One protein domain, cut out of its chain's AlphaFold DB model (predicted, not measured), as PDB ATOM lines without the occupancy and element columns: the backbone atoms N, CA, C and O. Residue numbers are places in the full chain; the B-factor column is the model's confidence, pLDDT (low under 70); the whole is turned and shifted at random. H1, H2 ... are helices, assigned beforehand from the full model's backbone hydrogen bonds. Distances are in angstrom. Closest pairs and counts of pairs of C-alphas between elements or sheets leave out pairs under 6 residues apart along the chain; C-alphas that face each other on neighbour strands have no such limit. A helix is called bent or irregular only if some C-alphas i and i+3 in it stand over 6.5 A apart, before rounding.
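What this domain is: This is residues 30 to 115 of the 461 residues of the protein "Man1a1 protein" of Symbiodinium natans (UniProt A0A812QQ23). Three long helices fold back and forth as a zigzag, H2 in the middle with H1 along one side of it and H3 along the other, and H1 and H3 apart from each other. The first residues of H1, 30 to 38, and the last residues of H3, 106 to 115, stick out at opposite ends of the long axis, and H2 has a kink of 80 degrees near residue 77, before the turn into H3. The printed part has 86 residues with three named helices, in the order H1, H2, H3, and no named strand; its class is all helix. The whole is loose, with a radius of gyration of the C-alphas of 15.8 A, and elongated, spanning 50 by 30 by 18 A.

How they stand to each other: Start with H1, residues 30 to 55, and go on to H2, residues 59 to 83: the two touch and form a helical hairpin, running opposite ways at a shallow tilt of 30 degrees. Look for their closest C-alphas at Tyr 50 and Ala 62, 4.7 A apart; H1 touches H2 with residues 43 to 54 alone, and H2 touches H1 with residues 59 to 69 alone. Next comes H3, residues 89 to 115, which touches H2 with residues 90 to 101 alone. H2 and H3 are a second helical hairpin, opposite ways at a shallow tilt of 30 degrees, and their closest C-alphas, those of Ala 64 and Gly 101, are 7.0 A apart. H1 and H3 are apart. In the backbone of H3, every O i to N i+4 pair is within hydrogen-bond range; in H1 it is 20 of 22 pairs and in H2 16 of 21.

Where its parts are: Find C-alpha 30 at (174.297, 360.320, 262.416); from there H1 runs 38.1 A to C-alpha 55. H1 is neither bent nor irregular, but only just: C-alphas 31 and 34 are 6.1 A apart. Go on to C-alpha 59 at (213.767, 359.436, 256.415), where H2 begins; it runs 31.7 A to C-alpha 83. H2 is irregular, with C-alphas 77 and 80 at 8.5 A from each other, and its line is a rough one. H3, the longest helix by residues, covers 38.9 A from C-alpha 89 to C-alpha 115 at (224.523, 353.257, 274.345).

The domain as a whole: The C-alphas of Thr 30 and Asp 115, first and last of the printed part, are the two farthest apart, at 52.1 A. Without the stretches that stand free, the body has 67 residues and spans 39 by 29 by 12 A. The printed part has no cut, and both links, H1 to H2 and H2 to H3, are tight. Read the B-factor column for confidence: the mean pLDDT of the printed part is 77.0, and 17 residues are under 70, among them 102 to 107 and 109 to 115 in H3.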
ATOM      1  N   THR A  30     173.823 360.224 261.027       78.00
ATOM      2  CA  THR A  30     174.297 360.320 262.416       78.00
ATOM      3  C   THR A  30     175.508 359.418 262.685       78.00
ATOM      4  O   THR A  30     176.387 359.798 263.453       78.00
ATOM      5  N   LEU A  31     175.609 358.262 262.018       75.81
ATOM      6  CA  LEU A  31     176.742 357.337 262.172       75.81
ATOM      7  C   LEU A  31     177.876 357.580 261.164       75.81
ATOM      8  O   LEU A  31     179.052 357.468 261.515       75.81
ATOM      9  N   ALA A  32     177.558 357.940 259.919       76.44
ATOM     10  CA  ALA A  32     178.564 358.096 258.870       76.44
ATOM     11  C   ALA A  32     179.376 359.390 259.016       76.44
ATOM     12  O   ALA A  32     180.576 359.389 258.735       76.44
ATOM     13  N   ALA A  33     178.764 360.491 259.468       80.06
ATOM     14  CA  ALA A  33     179.468 361.767 259.582       80.06
ATOM     15  C   ALA A  33     180.604 361.743 260.632       80.06
ATOM     16  O   ALA A  33     181.719 362.138 260.282       80.06
ATOM     17  N   PRO A  34     180.413 361.218 261.861       85.31
ATOM     18  CA  PRO A  34     181.507 361.072 262.825       85.31
ATOM     19  C   PRO A  34     182.614 360.138 262.326       85.31
ATOM     20  O   PRO A  34     183.794 360.435 262.501       85.31
ATOM     21  N   LEU A  35     182.247 359.043 261.649       79.62
ATOM     22  CA  LEU A  35     183.204 358.070 261.125       79.62
ATOM     23  C   LEU A  35     184.066 358.666 260.002       79.62
ATOM     24  O   LEU A  35     185.281 358.482 259.989       79.62
ATOM     25  N   LEU A  36     183.468 359.450 259.101       84.44
ATOM     26  CA  LEU A  36     184.200 360.170 258.057       84.44
ATOM     27  C   LEU A  36     185.121 361.252 258.631       84.44
ATOM     28  O   LEU A  36     186.247 361.398 258.157       84.44
ATOM     29  N   VAL A  37     184.683 361.981 259.662       85.88
ATOM     30  CA  VAL A  37     185.527 362.970 260.354       85.88
ATOM     31  C   VAL A  37     186.713 362.289 261.040       85.88
ATOM     32  O   VAL A  37     187.834 362.788 260.945       85.88
ATOM     33  N   LEU A  38     186.497 361.132 261.669       82.06
ATOM     34  CA  LEU A  38     187.548 360.358 262.327       82.06
ATOM     35  C   LEU A  38     188.556 359.799 261.313       82.06
ATOM     36  O   LEU A  38     189.761 359.982 261.487       82.06
ATOM     37  N   LEU A  39     188.080 359.202 260.216       82.69
ATOM     38  CA  LEU A  39     188.937 358.700 259.135       82.69
ATOM     39  C   LEU A  39     189.743 359.823 258.475       82.69
ATOM     40  O   LEU A  39     190.939 359.666 258.222       82.69
ATOM     41  N   PHE A  40     189.120 360.980 258.240       85.31
ATOM     42  CA  PHE A  40     189.809 362.145 257.694       85.31
ATOM     43  C   PHE A  40     190.840 362.716 258.679       85.31
ATOM     44  O   PHE A  40     191.942 363.082 258.272       85.31
ATOM     45  N   GLY A  41     190.530 362.743 259.979       86.69
ATOM     46  CA  GLY A  41     191.462 363.155 261.030       86.69
ATOM     47  C   GLY A  41     192.697 362.252 261.112       86.69
ATOM     48  O   GLY A  41     193.820 362.759 261.149       86.69
ATOM     49  N   LEU A  42     192.508 360.931 261.050       78.31
ATOM     50  CA  LEU A  42     193.592 359.940 261.022       78.31
ATOM     51  C   LEU A  42     194.473 360.101 259.781       78.31
ATOM     52  O   LEU A  42     195.698 360.165 259.883       78.31
ATOM     53  N   PHE A  43     193.849 360.261 258.614       85.88
ATOM     54  CA  PHE A  43     194.558 360.493 257.359       85.88
ATOM     55  C   PHE A  43     195.406 361.773 257.400       85.88
ATOM     56  O   PHE A  43     196.587 361.756 257.049       85.88
ATOM     57  N   MET A  44     194.837 362.880 257.886       84.44
ATOM     58  CA  MET A  44     195.547 364.157 257.989       84.44
ATOM     59  C   MET A  44     196.670 364.122 259.033       84.44
ATOM     60  O   MET A  44     197.710 364.745 258.821       84.44
ATOM     61  N   THR A  45     196.489 363.381 260.127       82.50
ATOM     62  CA  THR A  45     197.523 363.202 261.158       82.50
ATOM     63  C   THR A  45     198.710 362.412 260.613       82.50
ATOM     64  O   THR A  45     199.851 362.833 260.797       82.50
ATOM     65  N   ASN A  46     198.459 361.349 259.842       78.06
ATOM     66  CA  ASN A  46     199.518 360.565 259.203       78.06
ATOM     67  C   ASN A  46     200.269 361.359 258.124       78.06
ATOM     68  O   ASN A  46     201.496 361.300 258.063       78.06
ATOM     69  N   ILE A  47     199.566 362.161 257.312       83.81
ATOM     70  CA  ILE A  47     200.217 363.052 256.337       83.81
ATOM     71  C   ILE A  47     201.087 364.089 257.043       83.81
ATOM     72  O   ILE A  47     202.202 364.357 256.600       83.81
ATOM     73  N   ARG A  48     200.597 364.677 258.137       83.94
ATOM     74  CA  ARG A  48     201.368 365.664 258.887       83.94
ATOM     75  C   ARG A  48     202.605 365.038 259.527       83.94
ATOM     76  O   ARG A  48     203.682 365.588 259.354       83.94
ATOM     77  N   GLY A  49     202.478 363.864 260.148       82.94
ATOM     78  CA  GLY A  49     203.618 363.120 260.689       82.94
ATOM     79  C   GLY A  49     204.660 362.777 259.621       82.94
ATOM     80  O   GLY A  49     205.854 362.953 259.848       82.94
ATOM     81  N   TYR A  50     204.220 362.384 258.421       87.50
ATOM     82  CA  TYR A  50     205.111 362.179 257.276       87.50
ATOM     83  C   TYR A  50     205.852 363.462 256.871       87.50
ATOM     84  O   TYR A  50     207.063 363.436 256.649       87.50
ATOM     85  N   LEU A  51     205.133 364.582 256.749       86.56
ATOM     86  CA  LEU A  51     205.712 365.859 256.328       86.56
ATOM     87  C   LEU A  51     206.659 366.442 257.384       86.56
ATOM     88  O   LEU A  51     207.717 366.941 257.010       86.56
ATOM     89  N   ASP A  52     206.318 366.332 258.667       84.56
ATOM     90  CA  ASP A  52     207.139 366.815 259.781       84.56
ATOM     91  C   ASP A  52     208.425 365.976 259.915       84.56
ATOM     92  O   ASP A  52     209.517 366.539 259.984       84.56
ATOM     93  N   ALA A  53     208.335 364.641 259.819       85.00
ATOM     94  CA  ALA A  53     209.508 363.758 259.799       85.00
ATOM     95  C   ALA A  53     210.412 364.027 258.583       85.00
ATOM     96  O   ALA A  53     211.637 364.081 258.693       85.00
ATOM     97  N   LYS A  54     209.809 364.272 257.413       86.88
ATOM     98  CA  LYS A  54     210.548 364.643 256.202       86.88
ATOM     99  C   LYS A  54     211.223 366.012 256.329       86.88
ATOM    100  O   LYS A  54     212.338 366.170 255.845       86.88
ATOM    101  N   ALA A  55     210.582 366.987 256.975       88.88
ATOM    102  CA  ALA A  55     211.168 368.304 257.228       88.88
ATOM    103  C   ALA A  55     212.368 368.234 258.189       88.88
ATOM    104  O   ALA A  55     213.295 369.030 258.067       88.88
ATOM    105  N   GLN A  56     212.377 367.254 259.094       92.81
ATOM    106  CA  GLN A  56     213.484 366.972 260.014       92.81
ATOM    107  C   GLN A  56     214.580 366.078 259.399       92.81
ATOM    108  O   GLN A  56     215.530 365.726 260.090       92.81
ATOM    109  N   ASN A  57     214.476 365.713 258.111       87.81
ATOM    110  CA  ASN A  57     215.342 364.735 257.438       87.81
ATOM    111  C   ASN A  57     215.367 363.332 258.091       87.81
ATOM    112  O   ASN A  57     216.235 362.518 257.769       87.81
ATOM    113  N   ASP A  58     214.380 362.995 258.926       89.44
ATOM    114  CA  ASP A  58     214.213 361.654 259.494       89.44
ATOM    115  C   ASP A  58     213.485 360.745 258.488       89.44
ATOM    116  O   ASP A  58     212.277 360.482 258.535       89.44
ATOM    117  N   MET A  59     214.250 360.304 257.488       78.75
ATOM    118  CA  MET A  59     213.767 359.436 256.415       78.75
ATOM    119  C   MET A  59     213.251 358.068 256.900       78.75
ATOM    120  O   MET A  59     212.295 357.573 256.293       78.75
ATOM    121  N   PRO A  60     213.817 357.427 257.944       80.88
ATOM    122  CA  PRO A  60     213.227 356.238 258.561       80.88
ATOM    123  C   PRO A  60     211.813 356.472 259.107       80.88
ATOM    124  O   PRO A  60     210.901 355.707 258.773       80.88
ATOM    125  N   LEU A  61     211.599 357.546 259.875       74.38
ATOM    126  CA  LEU A  61     210.292 357.859 260.456       74.38
ATOM    127  C   LEU A  61     209.268 358.255 259.381       74.38
ATOM    128  O   LEU A  61     208.125 357.791 259.402       74.38
ATOM    129  N   ALA A  62     209.694 359.019 258.371       75.38
ATOM    130  CA  ALA A  62     208.855 359.349 257.222       75.38
ATOM    131  C   ALA A  62     208.450 358.089 256.428       75.38
ATOM    132  O   ALA A  62     207.297 357.942 256.025       75.38
ATOM    133  N   LYS A  63     209.358 357.125 256.229       75.19
ATOM    134  CA  LYS A  63     209.022 355.851 255.565       75.19
ATOM    135  C   LYS A  63     208.028 355.023 256.379       75.19
ATOM    136  O   LYS A  63     207.129 354.434 255.785       75.19
ATOM    137  N   ALA A  64     208.145 355.013 257.707       72.00
ATOM    138  CA  ALA A  64     207.188 354.336 258.578       72.00
ATOM    139  C   ALA A  64     205.782 354.959 258.477       72.00
ATOM    140  O   ALA A  64     204.816 354.233 258.260       72.00
ATOM    141  N   ALA A  65     205.671 356.292 258.515       70.31
ATOM    142  CA  ALA A  65     204.391 356.989 258.345       70.31
ATOM    143  C   ALA A  65     203.762 356.765 256.951       70.31
ATOM    144  O   ALA A  65     202.540 356.709 256.813       70.31
ATOM    145  N   ALA A  66     204.584 356.596 255.909       71.12
ATOM    146  CA  ALA A  66     204.112 356.270 254.562       71.12
ATOM    147  C   ALA A  66     203.589 354.826 254.437       71.12
ATOM    148  O   ALA A  66     202.623 354.591 253.710       71.12
ATOM    149  N   MET A  67     204.176 353.865 255.164       72.81
ATOM    150  CA  MET A  67     203.706 352.471 255.185       72.81
ATOM    151  C   MET A  67     202.286 352.331 255.747       72.81
ATOM    152  O   MET A  67     201.538 351.454 255.312       72.81
ATOM    153  N   ASP A  68     201.881 353.213 256.660       70.06
ATOM    154  CA  ASP A  68     200.521 353.214 257.205       70.06
ATOM    155  C   ASP A  68     199.482 353.739 256.191       70.06
ATOM    156  O   ASP A  68     198.314 353.347 256.237       70.06
ATOM    157  N   LEU A  69     199.895 354.554 255.210       71.00
ATOM    158  CA  LEU A  69     199.030 354.988 254.102       71.00
ATOM    159  C   LEU A  69     198.754 353.856 253.094       71.00
ATOM    160  O   LEU A  69     197.642 353.761 252.567       71.00
ATOM    161  N   ASP A  70     199.736 352.978 252.857       73.25
ATOM    162  CA  ASP A  70     199.580 351.798 251.991       73.25
ATOM    163  C   ASP A  70     198.502 350.844 252.535       73.25
ATOM    164  O   ASP A  70     197.759 350.238 251.761       73.25
ATOM    165  N   MET A  71     198.352 350.756 253.862       77.44
ATOM    166  CA  MET A  71     197.307 349.954 254.509       77.44
ATOM    167  C   MET A  71     195.899 350.463 254.174       77.44
ATOM    168  O   MET A  71     195.020 349.669 253.837       77.44
ATOM    169  N   ALA A  72     195.687 351.782 254.208       75.31
ATOM    170  CA  ALA A  72     194.399 352.386 253.871       75.31
ATOM    171  C   ALA A  72     194.037 352.177 252.389       75.31
ATOM    172  O   ALA A  72     192.894 351.847 252.066       75.31
ATOM    173  N   LEU A  73     195.019 352.290 251.486       77.19
ATOM    174  CA  LEU A  73     194.833 352.015 250.056       77.19
ATOM    175  C   LEU A  73     194.538 350.533 249.778       77.19
ATOM    176  O   LEU A  73     193.693 350.216 248.938       77.19
ATOM    177  N   LEU A  74     195.192 349.619 250.500       80.25
ATOM    178  CA  LEU A  74     194.953 348.179 250.377       80.25
ATOM    179  C   LEU A  74     193.573 347.774 250.900       80.25
ATOM    180  O   LEU A  74     192.889 346.989 250.241       80.25
ATOM    181  N   LEU A  75     193.115 348.354 252.011       77.69
ATOM    182  CA  LEU A  75     191.753 348.151 252.514       77.69
ATOM    183  C   LEU A  75     190.697 348.737 251.566       77.69
ATOM    184  O   LEU A  75     189.662 348.113 251.350       77.69
ATOM    185  N   GLN A  76     190.961 349.876 250.920       85.19
ATOM    186  CA  GLN A  76     190.044 350.428 249.919       85.19
ATOM    187  C   GLN A  76     189.917 349.519 248.686       85.19
ATOM    188  O   GLN A  76     188.820 349.329 248.163       85.19
ATOM    189  N   ARG A  77     191.035 348.957 248.204       83.06
ATOM    190  CA  ARG A  77     191.067 348.157 246.969       83.06
ATOM    191  C   ARG A  77     190.654 346.698 247.178       83.06
ATOM    192  O   ARG A  77     190.056 346.103 246.286       83.06
ATOM    193  N   HIS A  78     190.964 346.126 248.341       87.25
ATOM    194  CA  HIS A  78     190.823 344.692 248.618       87.25
ATOM    195  C   HIS A  78     190.122 344.381 249.948       87.25
ATOM    196  O   HIS A  78     190.103 343.224 250.366       87.25
ATOM    197  N   GLY A  79     189.500 345.371 250.598       83.81
ATOM    198  CA  GLY A  79     188.939 345.250 251.947       83.81
ATOM    199  C   GLY A  79     187.997 344.068 252.140       83.81
ATOM    200  O   GLY A  79     188.143 343.349 253.117       83.81
ATOM    201  N   ARG A  80     187.105 343.774 251.181       78.38
ATOM    202  CA  ARG A  80     186.201 342.610 251.284       78.38
ATOM    203  C   ARG A  80     186.943 341.272 251.357       78.38
ATOM    204  O   ARG A  80     186.526 340.397 252.099       78.38
ATOM    205  N   ARG A  81     188.038 341.121 250.608       76.69
ATOM    206  CA  ARG A  81     188.848 339.891 250.609       76.69
ATOM    207  C   ARG A  81     189.729 339.797 251.851       76.69
ATOM    208  O   ARG A  81     189.891 338.712 252.386       76.69
ATOM    209  N   ILE A  82     190.253 340.933 252.317       81.75
ATOM    210  CA  ILE A  82     191.056 341.014 253.546       81.75
ATOM    211  C   ILE A  82     190.193 340.719 254.783       81.75
ATOM    212  O   ILE A  82     190.650 340.019 255.675       81.75
ATOM    213  N   ILE A  83     188.950 341.215 254.826       78.94
ATOM    214  CA  ILE A  83     187.998 340.948 255.920       78.94
ATOM    215  C   ILE A  83     187.547 339.478 255.922       78.94
ATOM    216  O   ILE A  83     187.329 338.920 256.986       78.94
ATOM    217  N   ALA A  84     187.457 338.840 254.753       78.62
ATOM    218  CA  ALA A  84     187.126 337.418 254.613       78.62
ATOM    219  C   ALA A  84     188.334 336.471 254.795       78.62
ATOM    220  O   ALA A  84     188.273 335.327 254.355       78.62
ATOM    221  N   ASP A  85     189.446 336.976 255.341       77.75
ATOM    222  CA  ASP A  85     190.737 336.291 255.528       77.75
ATOM    223  C   ASP A  85     191.262 335.524 254.297       77.75
ATOM    224  O   ASP A  85     191.984 334.531 254.384       77.75
ATOM    225  N   GLN A  86     190.935 336.006 253.094       81.00
ATOM    226  CA  GLN A  86     191.428 335.382 251.873       81.00
ATOM    227  C   GLN A  86     192.889 335.782 251.621       81.00
ATOM    228  O   GLN A  86     193.244 336.968 251.689       81.00
ATOM    229  N   PRO A  87     193.766 334.826 251.268       63.06
ATOM    230  CA  PRO A  87     195.179 335.104 251.072       63.06
ATOM    231  C   PRO A  87     195.403 336.054 249.886       63.06
ATOM    232  O   PRO A  87     195.087 335.739 248.742       63.06
ATOM    233  N   HIS A  88     196.003 337.221 250.151       87.12
ATOM    234  CA  HIS A  88     196.320 338.227 249.131       87.12
ATOM    235  C   HIS A  88     197.804 338.608 249.159       87.12
ATOM    236  O   HIS A  88     198.353 338.955 250.209       87.12
ATOM    237  N   ALA A  89     198.466 338.589 247.999       79.88
ATOM    238  CA  ALA A  89     199.908 338.818 247.889       79.88
ATOM    239  C   ALA A  89     200.335 340.199 248.415       79.88
ATOM    240  O   ALA A  89     201.322 340.306 249.142       79.88
ATOM    241  N   ASP A  90     199.568 341.250 248.119       82.06
ATOM    242  CA  ASP A  90     199.903 342.600 248.589       82.06
ATOM    243  C   ASP A  90     199.669 342.778 250.096       82.06
ATOM    244  O   ASP A  90     200.392 343.530 250.746       82.06
ATOM    245  N   TRP A  91     198.732 342.021 250.678       86.12
ATOM    246  CA  TRP A  91     198.516 341.991 252.127       86.12
ATOM    247  C   TRP A  91     199.666 341.276 252.842       86.12
ATOM    248  O   TRP A  91     200.172 341.766 253.849       86.12
ATOM    249  N   ARG A  92     200.166 340.169 252.272       79.75
ATOM    250  CA  ARG A  92     201.377 339.487 252.760       79.75
ATOM    251  C   ARG A  92     202.615 340.379 252.649       79.75
ATOM    252  O   ARG A  92     203.383 340.465 253.602       79.75
ATOM    253  N   LYS A  93     202.786 341.098 251.532       79.12
ATOM    254  CA  LYS A  93     203.873 342.081 251.358       79.12
ATOM    255  C   LYS A  93     203.785 343.211 252.384       79.12
ATOM    256  O   LYS A  93     204.815 343.595 252.930       79.12
ATOM    257  N   LEU A  94     202.586 343.723 252.669       81.31
ATOM    258  CA  LEU A  94     202.384 344.737 253.706       81.31
ATOM    259  C   LEU A  94     202.712 344.184 255.101       81.31
ATOM    260  O   LEU A  94     203.480 344.814 255.822       81.31
ATOM    261  N   LYS A  95     202.214 342.990 255.455       77.44
ATOM    262  CA  LYS A  95     202.535 342.315 256.725       77.44
ATOM    263  C   LYS A  95     204.042 342.106 256.891       77.44
ATOM    264  O   LYS A  95     204.579 342.396 257.955       77.44
ATOM    265  N   LEU A  96     204.735 341.680 255.834       69.00
ATOM    266  CA  LEU A  96     206.190 341.511 255.828       69.00
ATOM    267  C   LEU A  96     206.916 342.850 256.014       69.00
ATOM    268  O   LEU A  96     207.826 342.951 256.830       69.00
ATOM    269  N   ARG A  97     206.485 343.906 255.316       73.44
ATOM    270  CA  ARG A  97     207.031 345.263 255.482       73.44
ATOM    271  C   ARG A  97     206.800 345.813 256.890       73.44
ATOM    272  O   ARG A  97     207.714 346.402 257.457       73.44
ATOM    273  N   GLN A  98     205.625 345.590 257.477       73.69
ATOM    274  CA  GLN A  98     205.314 345.983 258.854       73.69
ATOM    275  C   GLN A  98     206.098 345.160 259.883       73.69
ATOM    276  O   GLN A  98     206.491 345.693 260.918       73.69
ATOM    277  N   ALA A  99     206.340 343.874 259.624       65.06
ATOM    278  CA  ALA A  99     207.200 343.038 260.459       65.06
ATOM    279  C   ALA A  99     208.651 343.539 260.419       65.06
ATOM    280  O   ALA A  99     209.239 343.781 261.470       65.06
ATOM    281  N   LEU A 100     209.183 343.818 259.225       66.75
ATOM    282  CA  LEU A 100     210.516 344.396 259.041       66.75
ATOM    283  C   LEU A 100     210.639 345.790 259.671       66.75
ATOM    284  O   LEU A 100     211.624 346.069 260.342       66.75
ATOM    285  N   GLY A 101     209.621 346.645 259.528       73.00
ATOM    286  CA  GLY A 101     209.588 347.975 260.145       73.00
ATOM    287  C   GLY A 101     209.434 347.960 261.674       73.00
ATOM    288  O   GLY A 101     209.802 348.923 262.351       73.00
ATOM    289  N   ARG A 102     208.881 346.882 262.248       65.19
ATOM    290  CA  ARG A 102     208.863 346.652 263.703       65.19
ATOM    291  C   ARG A 102     210.203 346.107 264.192       65.19
ATOM    292  O   ARG A 102     210.705 346.597 265.198       65.19
ATOM    293  N   ALA A 103     210.806 345.181 263.449       56.62
ATOM    294  CA  ALA A 103     212.143 344.668 263.729       56.62
ATOM    295  C   ALA A 103     213.202 345.782 263.670       56.62
ATOM    296  O   ALA A 103     214.025 345.886 264.568       56.62
ATOM    297  N   SER A 104     213.127 346.688 262.690       63.75
ATOM    298  CA  SER A 104     214.049 347.826 262.601       63.75
ATOM    299  C   SER A 104     213.899 348.800 263.775       63.75
ATOM    300  O   SER A 104     214.898 349.289 264.291       63.75
ATOM    301  N   ARG A 105     212.667 349.053 264.246       65.12
ATOM    302  CA  ARG A 105     212.418 349.859 265.458       65.12
ATOM    303  C   ARG A 105     212.933 349.180 266.729       65.12
ATOM    304  O   ARG A 105     213.380 349.870 267.638       65.12
ATOM    305  N   PHE A 106     212.858 347.853 266.799       60.25
ATOM    306  CA  PHE A 106     213.401 347.080 267.913       60.25
ATOM    307  C   PHE A 106     214.935 347.119 267.930       60.25
ATOM    308  O   PHE A 106     215.515 347.388 268.976       60.25
ATOM    309  N   LEU A 107     215.576 346.950 266.771       63.41
ATOM    310  CA  LEU A 107     217.031 347.052 266.624       63.41
ATOM    311  C   LEU A 107     217.548 348.454 266.976       63.41
ATOM    312  O   LEU A 107     218.514 348.564 267.718       63.41
ATOM    313  N   TRP A 108     216.851 349.509 266.544       71.19
ATOM    314  CA  TRP A 108     217.181 350.887 266.926       71.19
ATOM    315  C   TRP A 108     217.094 351.109 268.444       71.19
ATOM    316  O   TRP A 108     217.993 351.681 269.047       71.19
ATOM    317  N   LYS A 109     216.033 350.611 269.095       63.47
ATOM    318  CA  LYS A 109     215.901 350.696 270.560       63.47
ATOM    319  C   LYS A 109     216.940 349.858 271.305       63.47
ATOM    320  O   LYS A 109     217.323 350.231 272.408       63.47
ATOM    321  N   MET A 110     217.379 348.735 270.737       62.47
ATOM    322  CA  MET A 110     218.494 347.962 271.288       62.47
ATOM    323  C   MET A 110     219.814 348.725 271.183       62.47
ATOM    324  O   MET A 110     220.587 348.698 272.133       62.47
ATOM    325  N   GLU A 111     220.060 349.415 270.070       65.50
ATOM    326  CA  GLU A 111     221.238 350.267 269.880       65.50
ATOM    327  C   GLU A 111     221.252 351.421 270.898       65.50
ATOM    328  O   GLU A 111     222.231 351.601 271.617       65.50
ATOM    329  N   GLU A 112     220.112 352.090 271.085       64.56
ATOM    330  CA  GLU A 112     219.937 353.146 272.091       64.56
ATOM    331  C   GLU A 112     220.098 352.621 273.536       64.56
ATOM    332  O   GLU A 112     220.716 353.269 274.382       64.56
ATOM    333  N   ALA A 113     219.611 351.410 273.835       64.62
ATOM    334  CA  ALA A 113     219.793 350.773 275.143       64.62
ATOM    335  C   ALA A 113     221.249 350.334 275.403       64.62
ATOM    336  O   ALA A 113     221.720 350.393 276.542       64.62
ATOM    337  N   LEU A 114     221.974 349.919 274.361       61.84
ATOM    338  CA  LEU A 114     223.398 349.582 274.435       61.84
ATOM    339  C   LEU A 114     224.270 350.826 274.662       61.84
ATOM    340  O   LEU A 114     225.263 350.751 275.398       61.84
ATOM    341  N   ASP A 115     223.866 351.970 274.109       60.19
ATOM    342  CA  ASP A 115     224.523 353.257 274.345       60.19
ATOM    343  C   ASP A 115     224.334 353.760 275.785       60.19
ATOM    344  O   ASP A 115     225.273 354.303 276.371       60.19
TER     345      ASP A 115